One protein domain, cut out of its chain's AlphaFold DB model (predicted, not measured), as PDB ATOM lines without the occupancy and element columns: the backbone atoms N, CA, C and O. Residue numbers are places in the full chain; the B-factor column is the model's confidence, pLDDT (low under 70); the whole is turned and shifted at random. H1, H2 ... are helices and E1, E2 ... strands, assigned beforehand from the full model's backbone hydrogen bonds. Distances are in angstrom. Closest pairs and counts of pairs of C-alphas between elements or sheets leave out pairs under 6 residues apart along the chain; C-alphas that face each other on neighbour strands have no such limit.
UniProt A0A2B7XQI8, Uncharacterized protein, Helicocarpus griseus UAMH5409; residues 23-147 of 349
ATOM      1  N   ARG A  23     154.002 156.914 171.965       47.06
ATOM      2  CA  ARG A  23     154.534 155.614 172.425       47.06
ATOM      3  C   ARG A  23     155.109 155.635 173.844       47.06
ATOM      4  O   ARG A  23     155.216 154.589 174.470       47.06
ATOM      5  N   ARG A  24     155.459 156.813 174.368       45.12
ATOM      6  CA  ARG A  24     156.037 156.955 175.716       45.12
ATOM      7  C   ARG A  24     155.003 157.156 176.825       45.12
ATOM      8  O   ARG A  24     155.373 157.080 177.987       45.12
ATOM      9  N   TYR A  25     153.741 157.394 176.472       45.41
ATOM     10  CA  TYR A  25     152.643 157.499 177.439       45.41
ATOM     11  C   TYR A  25     151.986 156.149 177.765       45.41
ATOM     12  O   TYR A  25     151.389 156.020 178.826       45.41
ATOM     13  N   LEU A  26     152.111 155.151 176.882       48.72
ATOM     14  CA  LEU A  26     151.592 153.794 177.109       48.72
ATOM     15  C   LEU A  26     152.607 152.886 177.825       48.72
ATOM     16  O   LEU A  26     152.219 152.016 178.593       48.72
ATOM     17  N   ALA A  27     153.907 153.140 177.648       46.75
ATOM     18  CA  ALA A  27     154.983 152.306 178.195       46.75
ATOM     19  C   ALA A  27     155.227 152.457 179.714       46.75
ATOM     20  O   ALA A  27     156.164 151.863 180.233       46.75
ATOM     21  N   THR A  28     154.440 153.267 180.428       45.41
ATOM     22  CA  THR A  28     154.611 153.508 181.876       45.41
ATOM     23  C   THR A  28     153.488 152.943 182.746       45.41
ATOM     24  O   THR A  28     153.531 153.140 183.957       45.41
ATOM     25  N   ARG A  29     152.485 152.257 182.173       52.31
ATOM     26  CA  ARG A  29     151.446 151.556 182.960       52.31
ATOM     27  C   ARG A  29     151.668 150.053 183.077       52.31
ATOM     28  O   ARG A  29     151.381 149.490 184.126       52.31
ATOM     29  N   GLN A  30     152.220 149.429 182.043       52.72
ATOM     30  CA  GLN A  30     152.591 148.017 182.063       52.72
ATOM     31  C   GLN A  30     153.796 147.836 182.990       52.72
ATOM     32  O   GLN A  30     154.912 148.219 182.647       52.72
ATOM     33  N   GLY A  31     153.551 147.332 184.196       57.94
ATOM     34  CA  GLY A  31     154.589 147.035 185.188       57.94
ATOM     35  C   GLY A  31     154.546 147.878 186.461       57.94
ATOM     36  O   GLY A  31     155.401 147.697 187.321       57.94
ATOM     37  N   ALA A  32     153.577 148.786 186.620       79.38
ATOM     38  CA  ALA A  32     153.314 149.370 187.934       79.38
ATOM     39  C   ALA A  32     152.384 148.436 188.716       79.38
ATOM     40  O   ALA A  32     151.274 148.168 188.259       79.38
ATOM     41  N   ASN A  33     152.821 147.969 189.887       87.75
ATOM     42  CA  ASN A  33     151.962 147.217 190.793       87.75
ATOM     43  C   ASN A  33     150.756 148.086 191.198       87.75
ATOM     44  O   ASN A  33     150.913 149.167 191.770       87.75
ATOM     45  N   LEU A  34     149.552 147.625 190.859       90.75
ATOM     46  CA  LEU A  34     148.286 148.296 191.161       90.75
ATOM     47  C   LEU A  34     147.722 147.911 192.536       90.75
ATOM     48  O   LEU A  34     146.673 148.433 192.933       90.75
ATOM     49  N   ASN A  35     148.403 147.021 193.260       90.88
ATOM     50  CA  ASN A  35     148.125 146.751 194.657       90.88
ATOM     51  C   ASN A  35     148.671 147.895 195.521       90.88
ATOM     52  O   ASN A  35     149.872 148.141 195.569       90.88
ATOM     53  N   THR A  36     147.778 148.614 196.199       89.12
ATOM     54  CA  THR A  36     148.154 149.710 197.104       89.12
ATOM     55  C   THR A  36     148.394 149.255 198.542       89.12
ATOM     56  O   THR A  36     148.848 150.056 199.359       89.12
ATOM     57  N   PHE A  37     148.059 148.007 198.867       93.94
ATOM     58  CA  PHE A  37     148.239 147.442 200.195       93.94
ATOM     59  C   PHE A  37     149.636 146.830 200.333       93.94
ATOM     60  O   PHE A  37     150.055 146.044 199.490       93.94
ATOM     61  N   ASN A  38     150.340 147.193 201.408       91.69
ATOM     62  CA  ASN A  38     151.718 146.759 201.670       91.69
ATOM     63  C   ASN A  38     151.863 145.951 202.974       91.69
ATOM     64  O   ASN A  38     152.985 145.671 203.385       91.69
ATOM     65  N   GLY A  39     150.762 145.617 203.659       90.88
ATOM     66  CA  GLY A  39     150.815 144.843 204.903       90.88
ATOM     67  C   GLY A  39     151.214 143.391 204.638       90.88
ATOM     68  O   GLY A  39     150.750 142.794 203.669       90.88
ATOM     69  N   ASN A  40     152.058 142.808 205.490       91.00
ATOM     70  CA  ASN A  40     152.753 141.540 205.229       91.00
ATOM     71  C   ASN A  40     152.736 140.555 206.414       91.00
ATOM     72  O   ASN A  40     153.717 139.860 206.673       91.00
ATOM     73  N   VAL A  41     151.624 140.487 207.138       90.88
ATOM     74  CA  VAL A  41     151.399 139.475 208.175       90.88
ATOM     75  C   VAL A  41     151.322 138.100 207.504       90.88
ATOM     76  O   VAL A  41     150.451 137.878 206.673       90.88
ATOM     77  N   GLY A  42     152.277 137.208 207.782       87.06
ATOM     78  CA  GLY A  42     152.287 135.808 207.320       87.06
ATOM     79  C   GLY A  42     152.376 135.551 205.804       87.06
ATOM     80  O   GLY A  42     152.636 134.424 205.393       87.06
ATOM     81  N   ALA A  43     152.170 136.561 204.955       91.81
ATOM     82  CA  ALA A  43     152.248 136.460 203.502       91.81
ATOM     83  C   ALA A  43     152.544 137.816 202.848       91.81
ATOM     84  O   ALA A  43     151.982 138.854 203.216       91.81
ATOM     85  N   GLU A  44     153.405 137.802 201.831       91.44
ATOM     86  CA  GLU A  44     153.773 139.001 201.079       91.44
ATOM     87  C   GLU A  44     152.619 139.469 200.166       91.44
ATOM     88  O   GLU A  44     151.902 138.632 199.607       91.44
ATOM     89  N   PRO A  45     152.399 140.790 200.008       90.56
ATOM     90  CA  PRO A  45     151.381 141.305 199.099       90.56
ATOM     91  C   PRO A  45     151.590 140.824 197.667       90.56
ATOM     92  O   PRO A  45     152.686 140.923 197.114       90.56
ATOM     93  N   LEU A  46     150.512 140.370 197.029       93.00
ATOM     94  CA  LEU A  46     150.569 139.986 195.623       93.00
ATOM     95  C   LEU A  46     150.560 141.209 194.715       93.00
ATOM     96  O   LEU A  46     149.805 142.162 194.929       93.00
ATOM     97  N   GLU A  47     151.361 141.149 193.658       93.56
ATOM     98  CA  GLU A  47     151.333 142.161 192.615       93.56
ATOM     99  C   GLU A  47     150.060 142.053 191.773       93.56
ATOM    100  O   GLU A  47     149.561 140.961 191.486       93.56
ATOM    101  N   ILE A  48     149.552 143.215 191.365       94.31
ATOM    102  CA  ILE A  48     148.473 143.334 190.386       94.31
ATOM    103  C   ILE A  48     149.040 144.067 189.177       94.31
ATOM    104  O   ILE A  48     149.397 145.244 189.284       94.31
ATOM    105  N   SER A  49     149.106 143.396 188.032       93.38
ATOM    106  CA  SER A  49     149.577 143.969 186.767       93.38
ATOM    107  C   SER A  49     148.429 144.180 185.781       93.38
ATOM    108  O   SER A  49     147.412 143.497 185.839       93.38
ATOM    109  N   GLU A  50     148.586 145.139 184.869       93.25
ATOM    110  CA  GLU A  50     147.678 145.362 183.737       93.25
ATOM    111  C   GLU A  50     148.317 144.777 182.466       93.25
ATOM    112  O   GLU A  50     149.459 145.118 182.137       93.25
ATOM    113  N   ALA A  51     147.601 143.885 181.784       89.75
ATOM    114  CA  ALA A  51     148.031 143.221 180.558       89.75
ATOM    115  C   ALA A  51     147.784 144.086 179.307       89.75
ATOM    116  O   ALA A  51     147.079 145.097 179.340       89.75
ATOM    117  N   ASP A  52     148.366 143.682 178.170       89.25
ATOM    118  CA  ASP A  52     148.230 144.383 176.880       89.25
ATOM    119  C   ASP A  52     146.777 144.474 176.380       89.25
ATOM    120  O   ASP A  52     146.424 145.403 175.652       89.25
ATOM    121  N   ASP A  53     145.936 143.513 176.762       89.81
ATOM    122  CA  ASP A  53     144.520 143.435 176.393       89.81
ATOM    123  C   ASP A  53     143.596 144.232 177.335       89.81
ATOM    124  O   ASP A  53     142.377 144.238 177.151       89.81
ATOM    125  N   GLY A  54     144.170 144.935 178.321       90.31
ATOM    126  CA  GLY A  54     143.444 145.723 179.317       90.31
ATOM    127  C   GLY A  54     142.866 144.900 180.471       90.31
ATOM    128  O   GLY A  54     142.085 145.437 181.260       90.31
ATOM    129  N   THR A  55     143.215 143.616 180.580       94.75
ATOM    130  CA  THR A  55     142.871 142.795 181.746       94.75
ATOM    131  C   THR A  55     143.851 143.011 182.898       94.75
ATOM    132  O   THR A  55     144.956 143.524 182.725       94.75
ATOM    133  N   PHE A  56     143.427 142.643 184.104       95.31
ATOM    134  CA  PHE A  56     144.234 142.712 185.317       95.31
ATOM    135  C   PHE A  56     144.645 141.309 185.737       95.31
ATOM    136  O   PHE A  56     143.787 140.442 185.883       95.31
ATOM    137  N   GLU A  57     145.933 141.093 185.966       95.06
ATOM    138  CA  GLU A  57     146.478 139.794 186.337       95.06
ATOM    139  C   GLU A  57     146.888 139.764 187.806       95.06
ATOM    140  O   GLU A  57     147.548 140.679 188.302       95.06
ATOM    141  N   VAL A  58     146.498 138.691 188.493       96.12
ATOM    142  CA  VAL A  58     146.860 138.412 189.885       96.12
ATOM    143  C   VAL A  58     147.123 136.927 190.028       96.12
ATOM    144  O   VAL A  58     146.215 136.118 189.841       96.12
ATOM    145  N   ASN A  59     148.356 136.558 190.380       94.00
ATOM    146  CA  ASN A  59     148.747 135.157 190.569       94.00
ATOM    147  C   ASN A  59     148.348 134.251 189.378       94.00
ATOM    148  O   ASN A  59     147.804 133.162 189.559       94.00
ATOM    149  N   GLY A  60     148.529 134.751 188.150       92.75
ATOM    150  CA  GLY A  60     148.181 134.043 186.912       92.75
ATOM    151  C   GLY A  60     146.685 133.973 186.574       92.75
ATOM    152  O   GLY A  60     146.330 133.353 185.574       92.75
ATOM    153  N   ALA A  61     145.802 134.587 187.368       95.25
ATOM    154  CA  ALA A  61     144.387 134.746 187.036       95.25
ATOM    155  C   ALA A  61     144.121 136.133 186.430       95.25
ATOM    156  O   ALA A  61     144.602 137.131 186.966       95.25
ATOM    157  N   SER A  62     143.327 136.188 185.358       96.00
ATOM    158  CA  SER A  62     142.981 137.426 184.645       96.00
ATOM    159  C   SER A  62     141.571 137.909 184.996       96.00
ATOM    160  O   SER A  62     140.627 137.122 185.084       96.00
ATOM    161  N   PHE A  63     141.412 139.222 185.160       96.56
ATOM    162  CA  PHE A  63     140.168 139.879 185.555       96.56
ATOM    163  C   PHE A  63     139.862 141.061 184.635       96.56
ATOM    164  O   PHE A  63     140.727 141.885 184.360       96.56
ATOM    165  N   GLN A  64     138.596 141.224 184.242       95.50
ATOM    166  CA  GLN A  64     138.163 142.396 183.462       95.50
ATOM    167  C   GLN A  64     138.088 143.685 184.296       95.50
ATOM    168  O   GLN A  64     137.939 144.775 183.751       95.50
ATOM    169  N   ASN A  65     138.117 143.572 185.626       93.06
ATOM    170  CA  ASN A  65     137.909 144.689 186.539       93.06
ATOM    171  C   ASN A  65     138.981 144.689 187.631       93.06
ATOM    172  O   ASN A  65     139.162 143.689 188.327       93.06
ATOM    173  N   LEU A  66     139.634 145.840 187.816       92.56
ATOM    174  CA  LEU A  66     140.655 146.043 188.840       92.56
ATOM    175  C   LEU A  66     140.141 145.716 190.248       92.56
ATOM    176  O   LEU A  66     140.883 145.143 191.032       92.56
ATOM    177  N   ALA A  67     138.885 146.028 190.571       93.19
ATOM    178  CA  ALA A  67     138.315 145.723 191.883       93.19
ATOM    179  C   ALA A  67     138.271 144.210 192.150       93.19
ATOM    180  O   ALA A  67     138.589 143.769 193.249       93.19
ATOM    181  N   ALA A  68     137.947 143.400 191.136       95.38
ATOM    182  CA  ALA A  68     137.937 141.944 191.269       95.38
ATOM    183  C   ALA A  68     139.358 141.380 191.433       95.38
ATOM    184  O   ALA A  68     139.584 140.525 192.287       95.38
ATOM    185  N   ALA A  69     140.321 141.907 190.671       96.25
ATOM    186  CA  ALA A  69     141.738 141.585 190.842       96.25
ATOM    187  C   ALA A  69     142.240 141.945 192.254       96.25
ATOM    188  O   ALA A  69     142.890 141.138 192.911       96.25
ATOM    189  N   GLN A  70     141.882 143.126 192.756       95.31
ATOM    190  CA  GLN A  70     142.237 143.594 194.097       95.31
ATOM    191  C   GLN A  70     141.681 142.682 195.199       95.31
ATOM    192  O   GLN A  70     142.434 142.271 196.080       95.31
ATOM    193  N   GLN A  71     140.405 142.294 195.111       95.75
ATOM    194  CA  GLN A  71     139.810 141.331 196.045       95.75
ATOM    195  C   GLN A  71     140.519 139.976 195.980       95.75
ATOM    196  O   GLN A  71     140.890 139.417 197.009       95.75
ATOM    197  N   ARG A  72     140.822 139.492 194.766       97.25
ATOM    198  CA  ARG A  72     141.585 138.253 194.597       97.25
ATOM    199  C   ARG A  72     142.964 138.330 195.248       97.25
ATOM    200  O   ARG A  72     143.388 137.342 195.842       97.25
ATOM    201  N   ALA A  73     143.665 139.456 195.134       96.62
ATOM    202  CA  ALA A  73     144.976 139.640 195.750       96.62
ATOM    203  C   ALA A  73     144.887 139.539 197.282       96.62
ATOM    204  O   ALA A  73     145.652 138.778 197.874       96.62
ATOM    205  N   CYS A  74     143.914 140.216 197.904       97.00
ATOM    206  CA  CYS A  74     143.685 140.128 199.351       97.00
ATOM    207  C   CYS A  74     143.311 138.698 199.789       97.00
ATOM    208  O   CYS A  74     143.850 138.189 200.768       97.00
ATOM    209  N   ASP A  75     142.441 138.008 199.044       97.31
ATOM    210  CA  ASP A  75     142.039 136.631 199.360       97.31
ATOM    211  C   ASP A  75     143.192 135.631 199.244       97.31
ATOM    212  O   ASP A  75     143.316 134.709 200.051       97.31
ATOM    213  N   VAL A  76     144.034 135.763 198.217       97.00
ATOM    214  CA  VAL A  76     145.195 134.880 198.055       97.00
ATOM    215  C   VAL A  76     146.210 135.136 199.167       97.00
ATOM    216  O   VAL A  76     146.718 134.165 199.725       97.00
ATOM    217  N   GLN A  77     146.449 136.398 199.536       96.69
ATOM    218  CA  GLN A  77     147.322 136.748 200.658       96.69
ATOM    219  C   GLN A  77     146.803 136.157 201.973       96.69
ATOM    220  O   GLN A  77     147.553 135.493 202.683       96.69
ATOM    221  N   PHE A  78     145.505 136.307 202.249       97.38
ATOM    222  CA  PHE A  78     144.865 135.709 203.417       97.38
ATOM    223  C   PHE A  78     145.054 134.194 203.458       97.38
ATOM    224  O   PHE A  78     145.465 133.657 204.477       97.38
ATOM    225  N   ASN A  79     144.794 133.496 202.350       96.88
ATOM    226  CA  ASN A  79     144.939 132.043 202.312       96.88
ATOM    227  C   ASN A  79     146.393 131.606 202.538       96.88
ATOM    228  O   ASN A  79     146.630 130.596 203.192       96.88
ATOM    229  N   GLN A  80     147.371 132.355 202.019       96.44
ATOM    230  CA  GLN A  80     148.787 132.090 202.281       96.44
ATOM    231  C   GLN A  80     149.130 132.292 203.762       96.44
ATOM    232  O   GLN A  80     149.722 131.400 204.363       96.44
ATOM    233  N   CYS A  81     148.678 133.398 204.356       97.44
ATOM    234  CA  CYS A  81     148.854 133.684 205.778       97.44
ATOM    235  C   CYS A  81     148.188 132.612 206.654       97.44
ATOM    236  O   CYS A  81     148.818 132.036 207.535       97.44
ATOM    237  N   ALA A  82     146.930 132.266 206.371       97.56
ATOM    238  CA  ALA A  82     146.186 131.262 207.122       97.56
ATOM    239  C   ALA A  82     146.831 129.872 207.009       97.56
ATOM    240  O   ALA A  82     146.862 129.126 207.984       97.56
ATOM    241  N   ASN A  83     147.386 129.521 205.844       96.62
ATOM    242  CA  ASN A  83     148.145 128.282 205.684       96.62
ATOM    243  C   ASN A  83     149.430 128.281 206.527       96.62
ATOM    244  O   ASN A  83     149.755 127.243 207.097       96.62
ATOM    245  N   ALA A  84     150.133 129.413 206.632       95.25
ATOM    246  CA  ALA A  84     151.310 129.548 207.490       95.25
ATOM    247  C   ALA A  84     150.944 129.432 208.984       95.25
ATOM    248  O   ALA A  84     151.555 128.644 209.706       95.25
ATOM    249  N   ALA A  85     149.868 130.098 209.417       96.62
ATOM    250  CA  ALA A  85     149.343 129.989 210.780       96.62
ATOM    251  C   ALA A  85     148.967 128.534 211.123       96.62
ATOM    252  O   ALA A  85     149.390 127.979 212.136       96.62
ATOM    253  N   ASN A  86     148.235 127.865 210.225       96.00
ATOM    254  CA  ASN A  86     147.818 126.471 210.398       96.00
ATOM    255  C   ASN A  86     148.981 125.469 210.317       96.00
ATOM    256  O   ASN A  86     148.868 124.360 210.840       96.00
ATOM    257  N   ALA A  87     150.098 125.834 209.683       96.38
ATOM    258  CA  ALA A  87     151.317 125.029 209.671       96.38
ATOM    259  C   ALA A  87     152.086 125.086 211.008       96.38
ATOM    260  O   ALA A  87     153.066 124.356 211.174       96.38
ATOM    261  N   GLY A  88     151.630 125.903 211.965       91.75
ATOM    262  CA  GLY A  88     152.214 126.017 213.296       91.75
ATOM    263  C   GLY A  88     153.365 127.014 213.383       91.75
ATOM    264  O   GLY A  88     154.244 126.835 214.228       91.75
ATOM    265  N   GLU A  89     153.392 128.045 212.529       91.62
ATOM    266  CA  GLU A  89     154.283 129.186 212.755       91.62
ATOM    267  C   GLU A  89     153.925 129.855 214.090       91.62
ATOM    268  O   GLU A  89     152.850 130.430 214.260       91.62
ATOM    269  N   ALA A  90     154.826 129.725 215.067       71.81
ATOM    270  CA  ALA A  90     154.704 130.421 216.337       71.81
ATOM    271  C   ALA A  90     154.732 131.927 216.049       71.81
ATOM    272  O   ALA A  90     155.614 132.380 215.328       71.81
ATOM    273  N   ASP A  91     153.770 132.666 216.598       90.12
ATOM    274  CA  ASP A  91     153.553 134.111 216.402       90.12
ATOM    275  C   ASP A  91     152.678 134.506 215.198       90.12
ATOM    276  O   ASP A  91     152.593 135.691 214.881       90.12
ATOM    277  N   LEU A  92     151.991 133.551 214.557       95.06
ATOM    278  CA  LEU A  92     151.001 133.848 213.522       95.06
ATOM    279  C   LEU A  92     149.662 133.153 213.798       95.06
ATOM    280  O   LEU A  92     149.580 131.927 213.877       95.06
ATOM    281  N   SER A  93     148.589 133.934 213.904       96.69
ATOM    282  CA  SER A  93     147.215 133.447 214.060       96.69
ATOM    283  C   SER A  93     146.351 133.733 212.830       96.69
ATOM    284  O   SER A  93     146.561 134.694 212.090       96.69
ATOM    285  N   VAL A  94     145.314 132.913 212.623       96.75
ATOM    286  CA  VAL A  94     144.327 133.143 211.552       96.75
ATOM    287  C   VAL A  94     143.565 134.461 211.764       96.75
ATOM    288  O   VAL A  94     143.185 135.106 210.789       96.75
ATOM    289  N   ASP A  95     143.404 134.906 213.012       97.50
ATOM    290  CA  ASP A  95     142.763 136.185 213.343       97.50
ATOM    291  C   ASP A  95     143.613 137.389 212.900       97.50
ATOM    292  O   ASP A  95     143.085 138.375 212.374       97.50
ATOM    293  N   GLU A  96     144.940 137.308 213.029       96.69
ATOM    294  CA  GLU A  96     145.855 138.320 212.485       96.69
ATOM    295  C   GLU A  96     145.826 138.330 210.951       96.69
ATOM    296  O   GLU A  96     145.797 139.402 210.342       96.69
ATOM    297  N   CYS A  97     145.733 137.155 210.315       97.38
ATOM    298  CA  CYS A  97     145.523 137.055 208.869       97.38
ATOM    299  C   CYS A  97     144.201 137.706 208.434       97.38
ATOM    300  O   CYS A  97     144.148 138.393 207.413       97.38
ATOM    301  N   GLN A  98     143.124 137.509 209.199       97.56
ATOM    302  CA  GLN A  98     141.827 138.121 208.908       97.56
ATOM    303  C   GLN A  98     141.885 139.644 209.067       97.56
ATOM    304  O   GLN A  98     141.404 140.367 208.197       97.56
ATOM    305  N   THR A  99     142.553 140.133 210.112       97.62
ATOM    306  CA  THR A  99     142.784 141.571 210.311       97.62
ATOM    307  C   THR A  99     143.530 142.171 209.117       97.62
ATOM    308  O   THR A  99     143.102 143.179 208.555       97.62
ATOM    309  N   GLN A 100     144.592 141.507 208.648       96.25
ATOM    310  CA  GLN A 100     145.323 141.924 207.449       96.25
ATOM    311  C   GLN A 100     144.424 141.951 206.203       96.25
ATOM    312  O   GLN A 100     144.518 142.877 205.394       96.25
ATOM    313  N   LYS A 101     143.549 140.956 206.025       96.75
ATOM    314  CA  LYS A 101     142.603 140.918 204.902       96.75
ATOM    315  C   LYS A 101     141.652 142.115 204.922       96.75
ATOM    316  O   LYS A 101     141.415 142.712 203.868       96.75
ATOM    317  N   ASP A 102     141.143 142.483 206.091       97.56
ATOM    318  CA  ASP A 102     140.229 143.616 206.246       97.56
ATOM    319  C   ASP A 102     140.939 144.947 205.959       97.56
ATOM    320  O   ASP A 102     140.415 145.795 205.231       97.56
ATOM    321  N   GLU A 103     142.174 145.108 206.441       96.38
ATOM    322  CA  GLU A 103     143.021 146.258 206.107       96.38
ATOM    323  C   GLU A 103     143.333 146.328 204.606       96.38
ATOM    324  O   GLU A 103     143.297 147.412 204.012       96.38
ATOM    325  N   CYS A 104     143.593 145.178 203.975       96.56
ATOM    326  CA  CYS A 104     143.785 145.075 202.534       96.56
ATOM    327  C   CYS A 104     142.546 145.580 201.798       96.56
ATOM    328  O   CYS A 104     142.659 146.520 201.010       96.56
ATOM    329  N   ALA A 105     141.363 145.040 202.099       95.12
ATOM    330  CA  ALA A 105     140.108 145.453 201.473       95.12
ATOM    331  C   ALA A 105     139.845 146.960 201.652       95.12
ATOM    332  O   ALA A 105     139.594 147.668 200.671       95.12
ATOM    333  N   ALA A 106     140.014 147.479 202.870       95.31
ATOM    334  CA  ALA A 106     139.834 148.898 203.170       95.31
ATOM    335  C   ALA A 106     140.801 149.800 202.380       95.31
ATOM    336  O   ALA A 106     140.406 150.861 201.880       95.31
ATOM    337  N   ALA A 107     142.061 149.385 202.220       93.75
ATOM    338  CA  ALA A 107     143.039 150.119 201.422       93.75
ATOM    339  C   ALA A 107     142.636 150.185 199.937       93.75
ATOM    340  O   ALA A 107     142.763 151.245 199.310       93.75
ATOM    341  N   GLN A 108     142.115 149.087 199.378       92.31
ATOM    342  CA  GLN A 108     141.662 149.043 197.982       92.31
ATOM    343  C   GLN A 108     140.428 149.924 197.753       92.31
ATOM    344  O   GLN A 108     140.385 150.701 196.789       92.31
ATOM    345  N   ASP A 109     139.465 149.880 198.672       90.81
ATOM    346  CA  ASP A 109     138.260 150.707 198.620       90.81
ATOM    347  C   ASP A 109     138.597 152.197 198.745       90.81
ATOM    348  O   ASP A 109     138.113 153.030 197.967       90.81
ATOM    349  N   GLY A 110     139.515 152.543 199.654       90.44
ATOM    350  CA  GLY A 110     140.045 153.896 199.792       90.44
ATOM    351  C   GLY A 110     140.704 154.395 198.502       90.44
ATOM    352  O   GLY A 110     140.439 155.519 198.058       90.44
ATOM    353  N   ALA A 111     141.509 153.561 197.840       89.12
ATOM    354  CA  ALA A 111     142.117 153.897 196.555       89.12
ATOM    355  C   ALA A 111     141.060 154.105 195.452       89.12
ATOM    356  O   ALA A 111     141.156 155.057 194.667       89.12
ATOM    357  N   ALA A 112     140.016 153.272 195.402       87.25
ATOM    358  CA  ALA A 112     138.902 153.431 194.468       87.25
ATOM    359  C   ALA A 112     138.129 154.740 194.701       87.25
ATOM    360  O   ALA A 112     137.888 155.496 193.752       87.25
ATOM    361  N   ALA A 113     137.823 155.062 195.959       88.56
ATOM    362  CA  ALA A 113     137.170 156.309 196.342       88.56
ATOM    363  C   ALA A 113     138.014 157.534 195.957       88.56
ATOM    364  O   ALA A 113     137.497 158.493 195.376       88.56
ATOM    365  N   GLN A 114     139.330 157.489 196.183       89.38
ATOM    366  CA  GLN A 114     140.244 158.559 195.777       89.38
ATOM    367  C   GLN A 114     140.282 158.745 194.255       89.38
ATOM    368  O   GLN A 114     140.274 159.885 193.778       89.38
ATOM    369  N   ARG A 115     140.289 157.656 193.474       88.19
ATOM    370  CA  ARG A 115     140.210 157.719 192.003       88.19
ATOM    371  C   ARG A 115     138.911 158.397 191.557       88.19
ATOM    372  O   ARG A 115     138.965 159.331 190.755       88.19
ATOM    373  N   LYS A 116     137.771 158.011 192.140       89.31
ATOM    374  CA  LYS A 116     136.458 158.617 191.858       89.31
ATOM    375  C   LYS A 116     136.422 160.104 192.225       89.31
ATOM    376  O   LYS A 116     136.004 160.925 191.411       89.31
ATOM    377  N   ALA A 117     136.941 160.475 193.395       90.25
ATOM    378  CA  ALA A 117     137.015 161.868 193.837       90.25
ATOM    379  C   ALA A 117     137.900 162.726 192.916       90.25
ATOM    380  O   ALA A 117     137.552 163.865 192.600       90.25
ATOM    381  N   ARG A 118     139.029 162.185 192.437       90.19
ATOM    382  CA  ARG A 118     139.892 162.867 191.456       90.19
ATOM    383  C   ARG A 118     139.184 163.069 190.116       90.19
ATOM    384  O   ARG A 118     139.310 164.143 189.534       90.19
ATOM    385  N   MET A 119     138.428 162.076 189.645       87.31
ATOM    386  CA  MET A 119     137.637 162.200 188.416       87.31
ATOM    387  C   MET A 119     136.526 163.245 188.555       87.31
ATOM    388  O   MET A 119     136.401 164.102 187.684       87.31
ATOM    389  N   ALA A 120     135.796 163.249 189.674       88.62
ATOM    390  CA  ALA A 120     134.759 164.246 189.946       88.62
ATOM    391  C   ALA A 120     135.327 165.675 189.970       88.62
ATOM    392  O   ALA A 120     134.813 166.564 189.298       88.62
ATOM    393  N   ARG A 121     136.460 165.893 190.656       92.06
ATOM    394  CA  ARG A 121     137.139 167.202 190.659       92.06
ATOM    395  C   ARG A 121     137.556 167.642 189.258       92.06
ATOM    396  O   ARG A 121     137.434 168.815 188.929       92.06
ATOM    397  N   ARG A 122     138.039 166.714 188.430       90.00
ATOM    398  CA  ARG A 122     138.416 167.012 187.045       90.00
ATOM    399  C   ARG A 122     137.204 167.380 186.184       90.00
ATOM    400  O   ARG A 122     137.337 168.276 185.358       90.00
ATOM    401  N   GLY A 123     136.055 166.738 186.398       85.62
ATOM    402  CA  GLY A 123     134.786 167.113 185.764       85.62
ATOM    403  C   GLY A 123     134.368 168.535 186.130       85.62
ATOM    404  O   GLY A 123     134.195 169.368 185.246       85.62
ATOM    405  N   ASN A 124     134.352 168.851 187.427       86.19
ATOM    406  CA  ASN A 124     133.974 170.180 187.915       86.19
ATOM    407  C   ASN A 124     134.904 171.288 187.398       86.19
ATOM    408  O   ASN A 124     134.452 172.391 187.118       86.19
ATOM    409  N   ILE A 125     136.207 171.017 187.247       87.12
ATOM    410  CA  ILE A 125     137.152 171.983 186.661       87.12
ATOM    411  C   ILE A 125     136.822 172.261 185.189       87.12
ATOM    412  O   ILE A 125     136.971 173.397 184.747       87.12
ATOM    413  N   LEU A 126     136.390 171.249 184.432       84.12
ATOM    414  CA  LEU A 126     136.017 171.424 183.028       84.12
ATOM    415  C   LEU A 126     134.768 172.310 182.901       84.12
ATOM    416  O   LEU A 126     134.752 173.235 182.096       84.12
ATOM    417  N   GLU A 127     133.778 172.080 183.760       84.25
ATOM    418  CA  GLU A 127     132.545 172.869 183.814       84.25
ATOM    419  C   GLU A 127     132.803 174.316 184.267       84.25
ATOM    420  O   GLU A 127     132.305 175.272 183.668       84.25
ATOM    421  N   LEU A 128     133.667 174.507 185.269       81.69
ATOM    422  CA  LEU A 128     134.062 175.839 185.732       81.69
ATOM    423  C   LEU A 128     134.862 176.606 184.664       81.69
ATOM    424  O   LEU A 128     134.722 177.823 184.532       81.69
ATOM    425  N   ALA A 129     135.687 175.905 183.880       78.50
ATOM    426  CA  ALA A 129     136.410 176.501 182.760       78.50
ATOM    427  C   ALA A 129     135.453 176.991 181.661       78.50
ATOM    428  O   ALA A 129     135.679 178.056 181.086       78.50
ATOM    429  N   GLU A 130     134.365 176.267 181.402       81.69
ATOM    430  CA  GLU A 130     133.359 176.660 180.414       81.69
ATOM    431  C   GLU A 130     132.560 177.897 180.858       81.69
ATOM    432  O   GLU A 130     132.401 178.847 180.087       81.69
ATOM    433  N   GLN A 131     132.165 177.963 182.132       82.25
ATOM    434  CA  GLN A 131     131.519 179.153 182.703       82.25
ATOM    435  C   GLN A 131     132.435 180.390 182.666       82.25
ATOM    436  O   GLN A 131     131.989 181.491 182.331       82.25
ATOM    437  N   ALA A 132     133.732 180.222 182.943       81.56
ATOM    438  CA  ALA A 132     134.704 181.313 182.869       81.56
ATOM    439  C   ALA A 132     134.853 181.872 181.440       81.56
ATOM    440  O   ALA A 132     134.968 183.086 181.258       81.56
ATOM    441  N   ILE A 133     134.795 181.016 180.412       80.38
ATOM    442  CA  ILE A 133     134.846 181.443 179.003       80.38
ATOM    443  C   ILE A 133     133.609 182.278 178.631       80.38
ATOM    444  O   ILE A 133     133.736 183.300 177.947       80.38
ATOM    445  N   GLN A 134     132.420 181.902 179.110       78.62
ATOM    446  CA  GLN A 134     131.190 182.661 178.857       78.62
ATOM    447  C   GLN A 134     131.220 184.051 179.510       78.62
ATOM    448  O   GLN A 134     130.817 185.030 178.881       78.62
ATOM    449  N   GLN A 135     131.771 184.175 180.723       78.88
ATOM    450  CA  GLN A 135     131.910 185.474 181.397       78.88
ATOM    451  C   GLN A 135     132.861 186.421 180.654       78.88
ATOM    452  O   GLN A 135     132.536 187.594 180.464       78.88
ATOM    453  N   VAL A 136     134.002 185.916 180.174       77.12
ATOM    454  CA  VAL A 136     134.955 186.715 179.382       77.12
ATOM    455  C   VAL A 136     134.333 187.153 178.050       77.12
ATOM    456  O   VAL A 136     134.500 188.299 177.632       77.12
ATOM    457  N   THR A 137     133.558 186.275 177.408       75.19
ATOM    458  CA  THR A 137     132.881 186.581 176.136       75.19
ATOM    459  C   THR A 137     131.761 187.613 176.322       75.19
ATOM    460  O   THR A 137     131.663 188.564 175.546       75.19
ATOM    461  N   GLY A 138     130.965 187.496 177.390       68.88
ATOM    462  CA  GLY A 138     129.915 188.466 177.720       68.88
ATOM    463  C   GLY A 138     130.462 189.849 178.095       68.88
ATOM    464  O   GLY A 138     129.898 190.873 177.708       68.88
ATOM    465  N   GLN A 139     131.610 189.915 178.778       63.62
ATOM    466  CA  GLN A 139     132.287 191.184 179.070       63.62
ATOM    467  C   GLN A 139     132.813 191.875 177.803       63.62
ATOM    468  O   GLN A 139     132.722 193.100 177.701       63.62
ATOM    469  N   ALA A 140     133.309 191.114 176.824       59.94
ATOM    470  CA  ALA A 140     133.743 191.669 175.542       59.94
ATOM    471  C   ALA A 140     132.575 192.296 174.756       59.94
ATOM    472  O   ALA A 140     132.726 193.377 174.189       59.94
ATOM    473  N   GLN A 141     131.393 191.674 174.780       63.22
ATOM    474  CA  GLN A 141     130.191 192.209 174.127       63.22
ATOM    475  C   GLN A 141     129.681 193.491 174.802       63.22
ATOM    476  O   GLN A 141     129.362 194.465 174.118       63.22
ATOM    477  N   ASN A 142     129.689 193.550 176.138       62.16
ATOM    478  CA  ASN A 142     129.302 194.762 176.870       62.16
ATOM    479  C   ASN A 142     130.273 195.935 176.644       62.16
ATOM    480  O   ASN A 142     129.842 197.084 176.579       62.16
ATOM    481  N   GLN A 143     131.571 195.669 176.462       62.94
ATOM    482  CA  GLN A 143     132.547 196.709 176.108       62.94
ATOM    483  C   GLN A 143     132.356 197.229 174.674       62.94
ATOM    484  O   GLN A 143     132.516 198.424 174.430       62.94
ATOM    485  N   GLN A 144     131.957 196.368 173.734       60.94
ATOM    486  CA  GLN A 144     131.622 196.779 172.367       60.94
ATOM    487  C   GLN A 144     130.336 197.619 172.317       60.94
ATOM    488  O   GLN A 144     130.310 198.646 171.640       60.94
ATOM    489  N   ALA A 145     129.308 197.247 173.085       58.94
ATOM    490  CA  ALA A 145     128.078 198.030 173.206       58.94
ATOM    491  C   ALA A 145     128.331 199.414 173.838       58.94
ATOM    492  O   ALA A 145     127.833 200.426 173.344       58.94
ATOM    493  N   ALA A 146     129.173 199.486 174.877       57.47
ATOM    494  CA  ALA A 146     129.572 200.753 175.492       57.47
ATOM    495  C   ALA A 146     130.392 201.643 174.535       57.47
ATOM    496  O   ALA A 146     130.193 202.857 174.492       57.47
ATOM    497  N   GLY A 147     131.271 201.047 173.720       59.00
ATOM    498  CA  GLY A 147     132.033 201.765 172.695       59.00
ATOM    499  C   GLY A 147     131.162 202.338 171.571       59.00
ATOM    500  O   GLY A 147     131.413 203.449 171.107       59.00
TER     501      GLY A 147
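Overview. This is residues 23 to 147 of the 349 residues of an uncharacterized protein of Helicocarpus griseus UAMH5409 (UniProt A0A2B7XQI8). What shape is this? A small strand hairpin, E1 and E2, packs on the first part of H2, which folds back along H3; residues 113 to 147 of H3 stick out as a long free arm. What is it made of? The printed part has 125 residues, mostly helix, with H1, E1, E2, H2, H3 in order; it is extended, radius of gyration of the C-alphas 23.6 A, spanning 88 by 33 by 20 A.

Arrangement. How do the strands pair? E1, residues 56 to 58, and E2, residues 61 to 63, are an antiparallel hairpin; N 56 and O 63, 2.8 A apart, are within hydrogen-bond range. How do the helices stand? H2, residues 66 to 86, touches residues 94 to 108 alone of H3, residues 94 to 147, in a helical hairpin, opposite ways at a shallow tilt of 20 degrees; the closest C-alphas, of Ala 82 and Val 94, are 5.2 A apart. H2 and H3 have every O i to N i+4 pair within hydrogen-bond range; H1, residues 23 to 26, is too short for one and apart from both.

Along the chain. Where does H3 run? It spans 79.8 A, ending with C-alpha 147 at (132.033, 201.765, 172.695). How long are the others? H2 measures 30.0 A, E1 and E2 6.8 A each, and H1 5.8 A from C-alpha 23 at (154.534, 155.614, 172.425).

Size, cuts and confidence. Is it continuous? The printed part has no cut; the link H1 to E1, 29 residues, is long. Where is confidence low? Residues 23 to 31 and 138 to 147 have pLDDT under 70.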